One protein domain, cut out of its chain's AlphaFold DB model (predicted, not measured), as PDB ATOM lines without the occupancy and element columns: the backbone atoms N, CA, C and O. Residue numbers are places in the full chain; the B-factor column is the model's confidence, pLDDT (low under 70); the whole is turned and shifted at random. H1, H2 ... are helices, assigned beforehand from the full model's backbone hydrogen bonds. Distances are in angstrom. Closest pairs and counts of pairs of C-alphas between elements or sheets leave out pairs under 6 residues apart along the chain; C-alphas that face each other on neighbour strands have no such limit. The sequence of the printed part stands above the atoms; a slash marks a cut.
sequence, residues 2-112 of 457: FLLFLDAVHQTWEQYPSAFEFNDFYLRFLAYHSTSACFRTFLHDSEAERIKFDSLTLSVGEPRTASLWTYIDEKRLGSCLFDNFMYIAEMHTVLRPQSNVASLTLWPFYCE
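AT A GLANCE: This is residues 2 to 112 of the 457 residues of an uncharacterized protein of Wuchereria bancrofti (UniProt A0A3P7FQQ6). Two helices, H1 and H2, lie side by side as a helical hairpin in the middle of a loose model, with H4 near H2 and H3 set off toward one end of the long axis. From H4 a long stretch with no named element, residues 79 to 107, winds round the end of the hairpin where H1 ends and H2 begins, and leads to the short H5 beside H2. The printed part has 111 residues, with five named helices in the order H1 to H5 and no named strand; the class is all helix, though under half of the residues, 52, are in named elements. The whole is loose, with a radius of gyration of the C-alphas of 16.7 A, and spans 48 by 32 by 28 A, only just elongated.

HOW THE PARTS SIT: H1, residues 2 to 15, and H2, residues 24 to 36, form a hairpin and touch, the closest C-alphas being those of Leu 3 and Ala 31, 6.0 A apart. They run opposite ways at a shallow tilt of 10 degrees. H3, residues 47 to 56, touches no helix. H4, residues 68 to 78, is near H2, with 7 pairs of C-alphas within 10 A. H5, residues 108 to 111, is close to H2 but not clearly touching; their closest C-alphas, of Arg 28 and Phe 109, are 6.2 A apart. Every O i to N i+4 pair is within hydrogen-bond range in H1 and H3, against 8 of 9 in H2 and 6 of 7 in H4; H5 is too short for such a pair.

IN THESE COORDINATES: H1 begins at C-alpha 2 (-1.924, -20.269, 34.827) and is 20.2 A long; H2 measures 18.3 A, H3 14.3 A and H4 15.9 A. H5 ends at C-alpha 111 (15.817, -19.948, 31.517).

THE WHOLE: The C-alphas farthest apart, of Leu 58 and Ala 102, are 50.7 A apart. The printed part has no cut. The links H3 to H4 and H4 to H5 are long, and residues 55 to 62 stand free. Residues 56 to 66 have pLDDT under 70.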
ATOM      1  N   PHE A   2      -2.235 -18.833  34.755       90.56
ATOM      2  CA  PHE A   2      -1.924 -20.269  34.827       90.56
ATOM      3  C   PHE A   2      -0.431 -20.586  35.042       90.56
ATOM      4  O   PHE A   2      -0.106 -21.383  35.911       90.56
ATOM      5  N   LEU A   3       0.486 -19.884  34.363       92.86
ATOM      6  CA  LEU A   3       1.931 -20.047  34.598       92.86
ATOM      7  C   LEU A   3       2.368 -19.744  36.042       92.86
ATOM      8  O   LEU A   3       3.237 -20.432  36.558       92.86
ATOM      9  N   LEU A   4       1.752 -18.760  36.710       93.21
ATOM     10  CA  LEU A   4       2.050 -18.449  38.117       93.21
ATOM     11  C   LEU A   4       1.531 -19.543  39.055       93.21
ATOM     12  O   LEU A   4       2.148 -19.835  40.073       93.21
ATOM     13  N   PHE A   5       0.390 -20.145  38.708       95.29
ATOM     14  CA  PHE A   5      -0.123 -21.310  39.418       95.29
ATOM     15  C   PHE A   5       0.834 -22.498  39.268       95.29
ATOM     16  O   PHE A   5       1.185 -23.109  40.271       95.29
ATOM     17  N   LEU A   6       1.304 -22.781  38.050       96.22
ATOM     18  CA  LEU A   6       2.272 -23.853  37.823       96.22
ATOM     19  C   LEU A   6       3.601 -23.608  38.542       96.22
ATOM     20  O   LEU A   6       4.136 -24.550  39.114       96.22
ATOM     21  N   ASP A   7       4.093 -22.366  38.585       95.34
ATOM     22  CA  ASP A   7       5.285 -22.017  39.368       95.34
ATOM     23  C   ASP A   7       5.058 -22.325  40.854       95.34
ATOM     24  O   ASP A   7       5.826 -23.061  41.460       95.34
ATOM     25  N   ALA A   8       3.932 -21.902  41.440       94.88
ATOM     26  CA  ALA A   8       3.610 -22.237  42.830       94.88
ATOM     27  C   ALA A   8       3.541 -23.759  43.094       94.88
ATOM     28  O   ALA A   8       3.965 -24.229  44.157       94.88
ATOM     29  N   VAL A   9       3.039 -24.540  42.132       95.74
ATOM     30  CA  VAL A   9       3.058 -26.009  42.199       95.74
ATOM     31  C   VAL A   9       4.491 -26.535  42.118       95.74
ATOM     32  O   VAL A   9       4.854 -27.370  42.942       95.74
ATOM     33  N   HIS A  10       5.327 -26.009  41.220       94.69
ATOM     34  CA  HIS A  10       6.747 -26.356  41.122       94.69
ATOM     35  C   HIS A  10       7.497 -26.058  42.428       94.69
ATOM     36  O   HIS A  10       8.200 -26.926  42.937       94.69
ATOM     37  N   GLN A  11       7.284 -24.890  43.044       94.78
ATOM     38  CA  GLN A  11       7.890 -24.552  44.342       94.78
ATOM     39  C   GLN A  11       7.489 -25.543  45.441       94.78
ATOM     40  O   GLN A  11       8.273 -25.831  46.344       94.78
ATOM     41  N   THR A  12       6.257 -26.056  45.384       94.35
ATOM     42  CA  THR A  12       5.775 -27.064  46.335       94.35
ATOM     43  C   THR A  12       6.365 -28.439  46.025       94.35
ATOM     44  O   THR A  12       6.756 -29.155  46.942       94.35
ATOM     45  N   TRP A  13       6.462 -28.799  44.748       93.32
ATOM     46  CA  TRP A  13       7.049 -30.051  44.280       93.32
ATOM     47  C   TRP A  13       8.531 -30.162  44.660       93.32
ATOM     48  O   TRP A  13       8.932 -31.167  45.240       93.32
ATOM     49  N   GLU A  14       9.311 -29.097  44.458       91.12
ATOM     50  CA  GLU A  14      10.741 -29.038  44.802       91.12
ATOM     51  C   GLU A  14      10.978 -29.216  46.313       91.12
ATOM     52  O   GLU A  14      11.922 -29.876  46.745       91.12
ATOM     53  N   GLN A  15      10.084 -28.668  47.144       90.88
ATOM     54  CA  GLN A  15      10.148 -28.827  48.602       90.88
ATOM     55  C   GLN A  15       9.692 -30.215  49.078       90.88
ATOM     56  O   GLN A  15      10.107 -30.660  50.151       90.88
ATOM     57  N   TYR A  16       8.845 -30.900  48.305       91.94
ATOM     58  CA  TYR A  16       8.236 -32.183  48.660       91.94
ATOM     59  C   TYR A  16       8.312 -33.195  47.504       91.94
ATOM     60  O   TYR A  16       7.279 -33.591  46.954       91.94
ATOM     61  N   PRO A  17       9.516 -33.695  47.173       88.11
ATOM     62  CA  PRO A  17       9.740 -34.519  45.985       88.11
ATOM     63  C   PRO A  17       9.014 -35.873  45.999       88.11
ATOM     64  O   PRO A  17       8.896 -36.494  44.953       88.11
ATOM     65  N   SER A  18       8.518 -36.356  47.144       87.94
ATOM     66  CA  SER A  18       7.747 -37.610  47.236       87.94
ATOM     67  C   SER A  18       6.231 -37.422  47.354       87.94
ATOM     68  O   SER A  18       5.506 -38.409  47.474       87.94
ATOM     69  N   ALA A  19       5.733 -36.182  47.340       91.09
ATOM     70  CA  ALA A  19       4.319 -35.891  47.596       91.09
ATOM     71  C   ALA A  19       3.415 -35.961  46.356       91.09
ATOM     72  O   ALA A  19       2.202 -36.074  46.504       91.09
ATOM     73  N   PHE A  20       3.982 -35.885  45.151       92.47
ATOM     74  CA  PHE A  20       3.220 -35.803  43.905       92.47
ATOM     75  C   PHE A  20       3.523 -36.979  42.984       92.47
ATOM     76  O   PHE A  20       4.684 -37.342  42.821       92.47
ATOM     77  N   GLU A  21       2.487 -37.520  42.343       90.63
ATOM     78  CA  GLU A  21       2.597 -38.587  41.334       90.63
ATOM     79  C   GLU A  21       3.246 -38.119  40.034       90.63
ATOM     80  O   GLU A  21       3.820 -38.920  39.302       90.63
ATOM     81  N   PHE A  22       3.137 -36.828  39.724       91.27
ATOM     82  CA  PHE A  22       3.741 -36.243  38.538       91.27
ATOM     83  C   PHE A  22       5.152 -35.732  38.825       91.27
ATOM     84  O   PHE A  22       5.473 -35.301  39.938       91.27
ATOM     85  N   ASN A  23       6.000 -35.760  37.803       88.21
ATOM     86  CA  ASN A  23       7.347 -35.202  37.861       88.21
ATOM     87  C   ASN A  23       7.379 -33.720  37.441       88.21
ATOM     88  O   ASN A  23       6.394 -33.159  36.967       88.21
ATOM     89  N   ASP A  24       8.530 -33.073  37.591       88.66
ATOM     90  CA  ASP A  24       8.713 -31.689  37.142       88.66
ATOM     91  C   ASP A  24       8.584 -31.541  35.610       88.66
ATOM     92  O   ASP A  24       8.040 -30.543  35.138       88.66
ATOM     93  N   PHE A  25       8.945 -32.564  34.821       88.48
ATOM     94  CA  PHE A  25       8.727 -32.547  33.367       88.48
ATOM     95  C   PHE A  25       7.259 -32.303  33.000       88.48
ATOM     96  O   PHE A  25       6.979 -31.506  32.108       88.48
ATOM     97  N   TYR A  26       6.320 -32.919  33.721       91.16
ATOM     98  CA  TYR A  26       4.888 -32.685  33.549       91.16
ATOM     99  C   TYR A  26       4.506 -31.208  33.738       91.16
ATOM    100  O   TYR A  26       3.768 -30.651  32.926       91.16
ATOM    101  N   LEU A  27       5.043 -30.543  34.766       93.36
ATOM    102  CA  LEU A  27       4.773 -29.121  35.012       93.36
ATOM    103  C   LEU A  27       5.335 -28.239  33.895       93.36
ATOM    104  O   LEU A  27       4.654 -27.324  33.427       93.36
ATOM    105  N   ARG A  28       6.557 -28.529  33.439       91.89
ATOM    106  CA  ARG A  28       7.196 -27.789  32.342       91.89
ATOM    107  C   ARG A  28       6.484 -28.018  31.005       91.89
ATOM    108  O   ARG A  28       6.285 -27.072  30.248       91.89
ATOM    109  N   PHE A  29       6.016 -29.238  30.757       91.16
ATOM    110  CA  PHE A  29       5.198 -29.595  29.597       91.16
ATOM    111  C   PHE A  29       3.880 -28.806  29.571       91.16
ATOM    112  O   PHE A  29       3.539 -28.191  28.558       91.16
ATOM    113  N   LEU A  30       3.173 -28.728  30.705       93.26
ATOM    114  CA  LEU A  30       1.973 -27.895  30.840       93.26
ATOM    115  C   LEU A  30       2.273 -26.410  30.624       93.26
ATOM    116  O   LEU A  30       1.507 -25.716  29.954       93.26
ATOM    117  N   ALA A  31       3.384 -25.916  31.171       92.64
ATOM    118  CA  ALA A  31       3.792 -24.527  31.015       92.64
ATOM    119  C   ALA A  31       4.073 -24.187  29.544       92.64
ATOM    120  O   ALA A  31       3.544 -23.195  29.034       92.64
ATOM    121  N   TYR A  32       4.811 -25.044  28.835       91.08
ATOM    122  CA  TYR A  32       5.060 -24.902  27.403       91.08
ATOM    123  C   TYR A  32       3.748 -24.870  26.607       91.08
ATOM    124  O   TYR A  32       3.467 -23.899  25.897       91.08
ATOM    125  N   HIS A  33       2.882 -25.867  26.795       90.80
ATOM    126  CA  HIS A  33       1.641 -25.981  26.031       90.80
ATOM    127  C   HIS A  33       0.565 -24.966  26.405       90.80
ATOM    128  O   HIS A  33      -0.326 -24.705  25.596       90.80
ATOM    129  N   SER A  34       0.689 -24.311  27.562       89.28
ATOM    130  CA  SER A  34      -0.143 -23.151  27.899       89.28
ATOM    131  C   SER A  34       0.090 -21.945  26.990       89.28
ATOM    132  O   SER A  34      -0.769 -21.072  26.903       89.28
ATOM    133  N   THR A  35       1.228 -21.907  26.292       86.41
ATOM    134  CA  THR A  35       1.607 -20.807  25.392       86.41
ATOM    135  C   THR A  35       1.824 -21.248  23.948       86.41
ATOM    136  O   THR A  35       1.765 -20.416  23.048       86.41
ATOM    137  N   SER A  36       2.026 -22.548  23.699       84.15
ATOM    138  CA  SER A  36       2.330 -23.060  22.359       84.15
ATOM    139  C   SER A  36       1.143 -23.016  21.390       84.15
ATOM    140  O   SER A  36       1.341 -23.180  20.191       84.15
ATOM    141  N   ALA A  37      -0.085 -22.843  21.896       80.66
ATOM    142  CA  ALA A  37      -1.332 -22.905  21.125       80.66
ATOM    143  C   ALA A  37      -1.533 -24.219  20.331       80.66
ATOM    144  O   ALA A  37      -2.386 -24.284  19.449       80.66
ATOM    145  N   CYS A  38      -0.784 -25.281  20.661       79.58
ATOM    146  CA  CYS A  38      -0.907 -26.597  20.018       79.58
ATOM    147  C   CYS A  38      -2.207 -27.311  20.407       79.58
ATOM    148  O   CYS A  38      -2.748 -28.086  19.624       79.58
ATOM    149  N   PHE A  39      -2.699 -27.048  21.619       81.29
ATOM    150  CA  PHE A  39      -3.876 -27.698  22.179       81.29
ATOM    151  C   PHE A  39      -5.000 -26.693  22.381       81.29
ATOM    152  O   PHE A  39      -4.798 -25.615  22.953       81.29
ATOM    153  N   ARG A  40      -6.219 -27.075  21.989       76.04
ATOM    154  CA  ARG A  40      -7.403 -26.204  22.123       76.04
ATOM    155  C   ARG A  40      -7.708 -25.843  23.580       76.04
ATOM    156  O   ARG A  40      -8.302 -24.797  23.837       76.04
ATOM    157  N   THR A  41      -7.255 -26.667  24.530       80.68
ATOM    158  CA  THR A  41      -7.398 -26.463  25.981       80.68
ATOM    159  C   THR A  41      -7.013 -25.050  26.425       80.68
ATOM    160  O   THR A  41      -7.722 -24.467  27.239       80.68
ATOM    161  N   PHE A  42      -5.948 -24.473  25.864       82.79
ATOM    162  CA  PHE A  42      -5.452 -23.146  26.255       82.79
ATOM    163  C   PHE A  42      -5.695 -22.049  25.213       82.79
ATOM    164  O   PHE A  42      -5.311 -20.907  25.438       82.79
ATOM    165  N   LEU A  43      -6.341 -22.369  24.088       79.49
ATOM    166  CA  LEU A  43      -6.545 -21.414  22.995       79.49
ATOM    167  C   LEU A  43      -7.628 -20.367  23.305       79.49
ATOM    168  O   LEU A  43      -7.555 -19.242  22.818       79.49
ATOM    169  N   HIS A  44      -8.634 -20.745  24.095       79.20
ATOM    170  CA  HIS A  44      -9.771 -19.889  24.439       79.20
ATOM    171  C   HIS A  44      -9.939 -19.759  25.952       79.20
ATOM    172  O   HIS A  44      -9.666 -20.709  26.695       79.20
ATOM    173  N   ASP A  45     -10.441 -18.603  26.388       79.97
ATOM    174  CA  ASP A  45     -10.583 -18.244  27.804       79.97
ATOM    175  C   ASP A  45     -11.872 -18.792  28.426       79.97
ATOM    176  O   ASP A  45     -11.952 -18.980  29.643       79.97
ATOM    177  N   SER A  46     -12.886 -19.075  27.604       81.44
ATOM    178  CA  SER A  46     -14.168 -19.602  28.068       81.44
ATOM    179  C   SER A  46     -14.545 -20.911  27.389       81.44
ATOM    180  O   SER A  46     -14.283 -21.140  26.209       81.44
ATOM    181  N   GLU A  47     -15.240 -21.764  28.139       80.44
ATOM    182  CA  GLU A  47     -15.780 -23.016  27.609       80.44
ATOM    183  C   GLU A  47     -16.787 -22.775  26.474       80.44
ATOM    184  O   GLU A  47     -16.824 -23.513  25.495       80.44
ATOM    185  N   ALA A  48     -17.551 -21.681  26.548       83.20
ATOM    186  CA  ALA A  48     -18.487 -21.294  25.498       83.20
ATOM    187  C   ALA A  48     -17.781 -20.986  24.165       83.20
ATOM    188  O   ALA A  48     -18.263 -21.388  23.106       83.20
ATOM    189  N   GLU A  49     -16.638 -20.296  24.205       82.19
ATOM    190  CA  GLU A  49     -15.821 -20.042  23.015       82.19
ATOM    191  C   GLU A  49     -15.226 -21.330  22.453       82.19
ATOM    192  O   GLU A  49     -15.264 -21.510  21.237       82.19
ATOM    193  N   ARG A  50     -14.762 -22.246  23.318       79.20
ATOM    194  CA  ARG A  50     -14.270 -23.564  22.888       79.20
ATOM    195  C   ARG A  50     -15.353 -24.350  22.161       79.20
ATOM    196  O   ARG A  50     -15.120 -24.766  21.035       79.20
ATOM    197  N   ILE A  51     -16.548 -24.476  22.742       76.88
ATOM    198  CA  ILE A  51     -17.678 -25.194  22.125       76.88
ATOM    199  C   ILE A  51     -18.091 -24.536  20.801       76.88
ATOM    200  O   ILE A  51     -18.342 -25.220  19.808       76.88
ATOM    201  N   LYS A  52     -18.147 -23.200  20.754       78.65
ATOM    202  CA  LYS A  52     -18.482 -22.467  19.526       78.65
ATOM    203  C   LYS A  52     -17.434 -22.693  18.439       78.65
ATOM    204  O   LYS A  52     -17.796 -22.897  17.283       78.65
ATOM    205  N   PHE A  53     -16.155 -22.647  18.797       74.69
ATOM    206  CA  PHE A  53     -15.063 -22.929  17.875       74.69
ATOM    207  C   PHE A  53     -15.115 -24.380  17.382       74.69
ATOM    208  O   PHE A  53     -14.958 -24.623  16.186       74.69
ATOM    209  N   ASP A  54     -15.418 -25.331  18.266       70.06
ATOM    210  CA  ASP A  54     -15.539 -26.752  17.935       70.06
ATOM    211  C   ASP A  54     -16.693 -27.016  16.959       70.06
ATOM    212  O   ASP A  54     -16.527 -27.692  15.947       70.06
ATOM    213  N   SER A  55     -17.830 -26.346  17.166       71.83
ATOM    214  CA  SER A  55     -18.965 -26.398  16.240       71.83
ATOM    215  C   SER A  55     -18.644 -25.832  14.851       71.83
ATOM    216  O   SER A  55     -19.269 -26.246  13.876       71.83
ATOM    217  N   LEU A  56     -17.732 -24.861  14.749       69.08
ATOM    218  CA  LEU A  56     -17.339 -24.238  13.478       69.08
ATOM    219  C   LEU A  56     -16.223 -25.008  12.771       69.08
ATOM    220  O   LEU A  56     -16.132 -24.977  11.545       69.08
ATOM    221  N   THR A  57     -15.376 -25.696  13.532       66.53
ATOM    222  CA  THR A  57     -14.195 -26.400  13.022       66.53
ATOM    223  C   THR A  57     -14.435 -27.896  12.859       66.53
ATOM    224  O   THR A  57     -13.490 -28.660  12.999       66.53
ATOM    225  N   LEU A  58     -15.655 -28.293  12.451       53.02
ATOM    226  CA  LEU A  58     -16.092 -29.647  12.031       53.02
ATOM    227  C   LEU A  58     -15.136 -30.393  11.068       53.02
ATOM    228  O   LEU A  58     -15.424 -31.519  10.661       53.02
ATOM    229  N   SER A  59     -14.003 -29.804  10.676       52.62
ATOM    230  CA  SER A  59     -12.872 -30.580  10.202       52.62
ATOM    231  C   SER A  59     -12.482 -31.585  11.280       52.62
ATOM    232  O   SER A  59     -12.046 -31.216  12.369       52.62
ATOM    233  N   VAL A  60     -12.642 -32.847  10.907       52.02
ATOM    234  CA  VAL A  60     -12.028 -34.075  11.413       52.02
ATOM    235  C   VAL A  60     -10.505 -33.892  11.570       52.02
ATOM    236  O   VAL A  60      -9.706 -34.477  10.850       52.02
ATOM    237  N   GLY A  61     -10.091 -32.973  12.434       52.21
ATOM    238  CA  GLY A  61      -8.715 -32.733  12.827       52.21
ATOM    239  C   GLY A  61      -8.416 -33.656  13.991       52.21
ATOM    240  O   GLY A  61      -9.257 -33.812  14.873       52.21
ATOM    241  N   GLU A  62      -7.263 -34.312  13.940       56.21
ATOM    242  CA  GLU A  62      -6.857 -35.378  14.852       56.21
ATOM    243  C   GLU A  62      -7.294 -35.098  16.301       56.21
ATOM    244  O   GLU A  62      -6.903 -34.063  16.859       56.21
ATOM    245  N   PRO A  63      -8.075 -35.999  16.936       53.74
ATOM    246  CA  PRO A  63      -8.581 -35.806  18.300       53.74
ATOM    247  C   PRO A  63      -7.461 -35.517  19.312       53.74
ATOM    248  O   PRO A  63      -7.694 -34.855  20.321       53.74
ATOM    249  N   ARG A  64      -6.226 -35.916  18.983       55.19
ATOM    250  CA  ARG A  64      -4.991 -35.620  19.718       55.19
ATOM    251  C   ARG A  64      -4.758 -34.131  19.982       55.19
ATOM    252  O   ARG A  64      -4.219 -33.781  21.022       55.19
ATOM    253  N   THR A  65      -5.190 -33.250  19.082       63.75
ATOM    254  CA  THR A  65      -5.008 -31.791  19.228       63.75
ATOM    255  C   THR A  65      -6.123 -31.121  20.035       63.75
ATOM    256  O   THR A  65      -6.010 -29.953  20.422       63.75
ATOM    257  N   ALA A  66      -7.220 -31.839  20.306       69.87
ATOM    258  CA  ALA A  66      -8.395 -31.249  20.931       69.87
ATOM    259  C   ALA A  66      -8.183 -30.998  22.429       69.87
ATOM    260  O   ALA A  66      -8.464 -29.904  22.919       69.87
ATOM    261  N   SER A  67      -7.644 -31.978  23.153       82.90
ATOM    262  CA  SER A  67      -7.450 -31.890  24.599       82.90
ATOM    263  C   SER A  67      -6.039 -32.297  24.987       82.90
ATOM    264  O   SER A  67      -5.629 -33.437  24.772       82.90
ATOM    265  N   LEU A  68      -5.329 -31.373  25.635       88.15
ATOM    266  CA  LEU A  68      -4.021 -31.639  26.226       88.15
ATOM    267  C   LEU A  68      -4.063 -32.816  27.207       88.15
ATOM    268  O   LEU A  68      -3.129 -33.605  27.272       88.15
ATOM    269  N   TRP A  69      -5.157 -32.953  27.956       89.79
ATOM    270  CA  TRP A  69      -5.303 -34.005  28.960       89.79
ATOM    271  C   TRP A  69      -5.423 -35.384  28.321       89.79
ATOM    272  O   TRP A  69      -4.739 -36.309  28.736       89.79
ATOM    273  N   THR A  70      -6.204 -35.499  27.244       87.09
ATOM    274  CA  THR A  70      -6.321 -36.751  26.486       87.09
ATOM    275  C   THR A  70      -4.976 -37.145  25.881       87.09
ATOM    276  O   THR A  70      -4.593 -38.309  25.944       87.09
ATOM    277  N   TYR A  71      -4.219 -36.170  25.370       87.79
ATOM    278  CA  TYR A  71      -2.866 -36.402  24.865       87.79
ATOM    279  C   TYR A  71      -1.905 -36.909  25.955       87.79
ATOM    280  O   TYR A  71      -1.152 -37.858  25.737       87.79
ATOM    281  N   ILE A  72      -1.947 -36.302  27.144       89.60
ATOM    282  CA  ILE A  72      -1.149 -36.735  28.298       89.60
ATOM    283  C   ILE A  72      -1.515 -38.165  28.700       89.60
ATOM    284  O   ILE A  72      -0.611 -38.972  28.905       89.60
ATOM    285  N   ASP A  73      -2.804 -38.486  28.800       86.35
ATOM    286  CA  ASP A  73      -3.272 -39.817  29.198       86.35
ATOM    287  C   ASP A  73      -2.831 -40.890  28.190       86.35
ATOM    288  O   ASP A  73      -2.330 -41.945  28.584       86.35
ATOM    289  N   GLU A  74      -2.921 -40.599  26.887       85.20
ATOM    290  CA  GLU A  74      -2.404 -41.472  25.826       85.20
ATOM    291  C   GLU A  74      -0.892 -41.707  25.967       85.20
ATOM    292  O   GLU A  74      -0.424 -42.847  25.883       85.20
ATOM    293  N   LYS A  75      -0.108 -40.652  26.226       84.68
ATOM    294  CA  LYS A  75       1.348 -40.763  26.420       84.68
ATOM    295  C   LYS A  75       1.716 -41.479  27.726       84.68
ATOM    296  O   LYS A  75       2.688 -42.239  27.729       84.68
ATOM    297  N   ARG A  76       0.939 -41.303  28.802       82.97
ATOM    298  CA  ARG A  76       1.094 -42.034  30.076       82.97
ATOM    299  C   ARG A  76       0.817 -43.528  29.926       82.97
ATOM    300  O   ARG A  76       1.468 -44.337  30.578       82.97
ATOM    301  N   LEU A  77      -0.101 -43.915  29.040       78.03
ATOM    302  CA  LEU A  77      -0.401 -45.327  28.791       78.03
ATOM    303  C   LEU A  77       0.771 -46.074  28.132       78.03
ATOM    304  O   LEU A  77       0.900 -47.280  28.308       78.03
ATOM    305  N   GLY A  78       1.611 -45.375  27.361       73.45
ATOM    306  CA  GLY A  78       2.770 -45.960  26.676       73.45
ATOM    307  C   GLY A  78       4.119 -45.712  27.355       73.45
ATOM    308  O   GLY A  78       5.101 -46.369  27.008       73.45
ATOM    309  N   SER A  79       4.200 -44.764  28.291       74.43
ATOM    310  CA  SER A  79       5.465 -44.324  28.882       74.43
ATOM    311  C   SER A  79       5.287 -43.749  30.285       74.43
ATOM    312  O   SER A  79       4.281 -43.118  30.592       74.43
ATOM    313  N   CYS A  80       6.325 -43.865  31.110       76.12
ATOM    314  CA  CYS A  80       6.379 -43.250  32.442       76.12
ATOM    315  C   CYS A  80       6.962 -41.830  32.405       76.12
ATOM    316  O   CYS A  80       7.543 -41.362  33.380       76.12
ATOM    317  N   LEU A  81       6.855 -41.150  31.257       80.66
ATOM    318  CA  LEU A  81       7.489 -39.853  31.005       80.66
ATOM    319  C   LEU A  81       7.052 -38.777  32.007       80.66
ATOM    320  O   LEU A  81       7.817 -37.869  32.317       80.66
ATOM    321  N   PHE A  82       5.823 -38.879  32.508       86.41
ATOM    322  CA  PHE A  82       5.208 -37.908  33.410       86.41
ATOM    323  C   PHE A  82       5.136 -38.380  34.860       86.41
ATOM    324  O   PHE A  82       4.507 -37.700  35.673       86.41
ATOM    325  N   ASP A  83       5.707 -39.538  35.180       83.06
ATOM    326  CA  ASP A  83       5.570 -40.156  36.493       83.06
ATOM    327  C   ASP A  83       6.762 -39.824  37.384       83.06
ATOM    328  O   ASP A  83       7.912 -39.747  36.945       83.06
ATOM    329  N   ASN A  84       6.475 -39.618  38.662       85.04
ATOM    330  CA  ASN A  84       7.475 -39.417  39.689       85.04
ATOM    331  C   ASN A  84       7.757 -40.728  40.421       85.04
ATOM    332  O   ASN A  84       6.975 -41.171  41.263       85.04
ATOM    333  N   PHE A  85       8.926 -41.309  40.164       80.43
ATOM    334  CA  PHE A  85       9.357 -42.548  40.812       80.43
ATOM    335  C   PHE A  85       9.597 -42.417  42.323       80.43
ATOM    336  O   PHE A  85       9.648 -43.429  43.019       80.43
ATOM    337  N   MET A  86       9.732 -41.192  42.842       81.16
ATOM    338  CA  MET A  86       9.880 -40.930  44.275       81.16
ATOM    339  C   MET A  86       8.539 -40.789  44.996       81.16
ATOM    340  O   MET A  86       8.535 -40.599  46.214       81.16
ATOM    341  N   TYR A  87       7.413 -40.851  44.280       85.35
ATOM    342  CA  TYR A  87       6.094 -40.730  44.883       85.35
ATOM    343  C   TYR A  87       5.825 -41.858  45.880       85.35
ATOM    344  O   TYR A  87       5.971 -43.043  45.569       85.35
ATOM    345  N   ILE A  88       5.391 -41.478  47.081       84.82
ATOM    346  CA  ILE A  88       4.967 -42.410  48.121       84.82
ATOM    347  C   ILE A  88       3.579 -41.984  48.581       84.82
ATOM    348  O   ILE A  88       3.425 -40.976  49.279       84.82
ATOM    349  N   ALA A  89       2.576 -42.779  48.207       83.72
ATOM    350  CA  ALA A  89       1.208 -42.587  48.660       83.72
ATOM    351  C   ALA A  89       1.157 -42.523  50.197       83.72
ATOM    352  O   ALA A  89       1.859 -43.262  50.886       83.72
ATOM    353  N   GLU A  90       0.333 -41.616  50.728       81.76
ATOM    354  CA  GLU A  90       0.042 -41.470  52.166       81.76
ATOM    355  C   GLU A  90       1.211 -41.015  53.065       81.76
ATOM    356  O   GLU A  90       0.997 -40.763  54.251       81.76
ATOM    357  N   MET A  91       2.427 -40.820  52.535       81.65
ATOM    358  CA  MET A  91       3.560 -40.311  53.328       81.65
ATOM    359  C   MET A  91       3.303 -38.890  53.846       81.65
ATOM    360  O   MET A  91       3.624 -38.564  54.990       81.65
ATOM    361  N   HIS A  92       2.721 -38.040  52.998       81.76
ATOM    362  CA  HIS A  92       2.466 -36.635  53.296       81.76
ATOM    363  C   HIS A  92       0.969 -36.377  53.407       81.76
ATOM    364  O   HIS A  92       0.285 -36.178  52.409       81.76
ATOM    365  N   THR A  93       0.447 -36.351  54.631       82.73
ATOM    366  CA  THR A  93      -0.977 -36.060  54.869       82.73
ATOM    367  C   THR A  93      -1.299 -34.568  54.780       82.73
ATOM    368  O   THR A  93      -2.390 -34.197  54.357       82.73
ATOM    369  N   VAL A  94      -0.361 -33.697  55.172       88.88
ATOM    370  CA  VAL A  94      -0.502 -32.235  55.100       88.88
ATOM    371  C   VAL A  94       0.836 -31.607  54.720       88.88
ATOM    372  O   VAL A  94       1.803 -31.685  55.477       88.88
ATOM    373  N   LEU A  95       0.874 -30.922  53.577       91.21
ATOM    374  CA  LEU A  95       2.034 -30.148  53.132       91.21
ATOM    375  C   LEU A  95       2.008 -28.746  53.757       91.21
ATOM    376  O   LEU A  95       0.953 -28.113  53.838       91.21
ATOM    377  N   ARG A  96       3.167 -28.238  54.192       91.46
ATOM    378  CA  ARG A  96       3.323 -26.872  54.730       91.46
ATOM    379  C   ARG A  96       4.474 -26.145  54.025       91.46
ATOM    380  O   ARG A  96       5.536 -25.981  54.628       91.46
ATOM    381  N   PRO A  97       4.271 -25.718  52.767       92.81
ATOM    382  CA  PRO A  97       5.330 -25.123  51.963       92.81
ATOM    383  C   PRO A  97       5.866 -23.842  52.597       92.81
ATOM    384  O   PRO A  97       5.115 -23.022  53.134       92.81
ATOM    385  N   GLN A  98       7.175 -23.653  52.506       92.12
ATOM    386  CA  GLN A  98       7.824 -22.401  52.852       92.12
ATOM    387  C   GLN A  98       7.514 -21.361  51.770       92.12
ATOM    388  O   GLN A  98       7.798 -21.576  50.595       92.12
ATOM    389  N   SER A  99       6.948 -20.226  52.180       89.98
ATOM    390  CA  SER A  99       6.566 -19.114  51.295       89.98
ATOM    391  C   SER A  99       7.522 -17.918  51.360       89.98
ATOM    392  O   SER A  99       7.272 -16.886  50.737       89.98
ATOM    393  N   ASN A 100       8.609 -18.024  52.131       91.58
ATOM    394  CA  ASN A 100       9.604 -16.963  52.218       91.58
ATOM    395  C   ASN A 100      10.332 -16.809  50.877       91.58
ATOM    396  O   ASN A 100      10.727 -17.805  50.277       91.58
ATOM    397  N   VAL A 101      10.600 -15.571  50.458       90.72
ATOM    398  CA  VAL A 101      11.283 -15.268  49.187       90.72
ATOM    399  C   VAL A 101      12.650 -15.953  49.096       90.72
ATOM    400  O   VAL A 101      13.048 -16.372  48.018       90.72
ATOM    401  N   ALA A 102      13.347 -16.132  50.224       91.55
ATOM    402  CA  ALA A 102      14.639 -16.825  50.263       91.55
ATOM    403  C   ALA A 102      14.553 -18.347  50.025       91.55
ATOM    404  O   ALA A 102      15.569 -18.958  49.710       91.55
ATOM    405  N   SER A 103      13.373 -18.950  50.199       90.52
ATOM    406  CA  SER A 103      13.129 -20.370  49.913       90.52
ATOM    407  C   SER A 103      12.678 -20.603  48.468       90.52
ATOM    408  O   SER A 103      12.614 -21.749  48.038       90.52
ATOM    409  N   LEU A 104      12.348 -19.537  47.728       91.46
ATOM    410  CA  LEU A 104      11.927 -19.639  46.335       91.46
ATOM    411  C   LEU A 104      13.146 -19.813  45.437       91.46
ATOM    412  O   LEU A 104      14.129 -19.074  45.536       91.46
ATOM    413  N   THR A 105      13.057 -20.774  44.528       91.16
ATOM    414  CA  THR A 105      14.070 -20.990  43.496       91.16
ATOM    415  C   THR A 105      13.531 -20.529  42.153       91.16
ATOM    416  O   THR A 105      12.332 -20.605  41.889       91.16
ATOM    417  N   LEU A 106      14.404 -20.004  41.292       90.92
ATOM    418  CA  LEU A 106      13.998 -19.680  39.930       90.92
ATOM    419  C   LEU A 106      13.677 -20.986  39.206       90.92
ATOM    420  O   LEU A 106      14.570 -21.815  39.038       90.92
ATOM    421  N   TRP A 107      12.426 -21.154  38.780       91.88
ATOM    422  CA  TRP A 107      12.017 -22.336  38.031       91.88
ATOM    423  C   TRP A 107      12.840 -22.435  36.737       91.88
ATOM    424  O   TRP A 107      12.748 -21.521  35.904       91.88
ATOM    425  N   PRO A 108      13.649 -23.502  36.539       86.61
ATOM    426  CA  PRO A 108      14.551 -23.577  35.393       86.61
ATOM    427  C   PRO A 108      13.864 -23.427  34.034       86.61
ATOM    428  O   PRO A 108      14.486 -22.897  33.120       86.61
ATOM    429  N   PHE A 109      12.576 -23.779  33.934       88.10
ATOM    430  CA  PHE A 109      11.746 -23.587  32.743       88.10
ATOM    431  C   PHE A 109      11.872 -22.189  32.117       88.10
ATOM    432  O   PHE A 109      11.923 -22.062  30.896       88.10
ATOM    433  N   TYR A 110      11.977 -21.130  32.928       88.29
ATOM    434  CA  TYR A 110      12.070 -19.756  32.421       88.29
ATOM    435  C   TYR A 110      13.409 -19.411  31.756       88.29
ATOM    436  O   TYR A 110      13.491 -18.406  31.055       88.29
ATOM    437  N   CYS A 111      14.457 -20.194  32.007       83.93
ATOM    438  CA  CYS A 111      15.817 -19.948  31.517       83.93
ATOM    439  C   CYS A 111      16.313 -21.051  30.576       83.93
ATOM    440  O   CYS A 111      17.505 -21.122  30.284       83.93
ATOM    441  N   GLU A 112      15.431 -21.952  30.150       78.85
ATOM    442  CA  GLU A 112      15.799 -23.028  29.245       78.85
ATOM    443  C   GLU A 112      15.934 -22.546  27.805       78.85
ATOM    444  O   GLU A 112      14.991 -22.022  27.215       78.85
TER     445      GLU A 112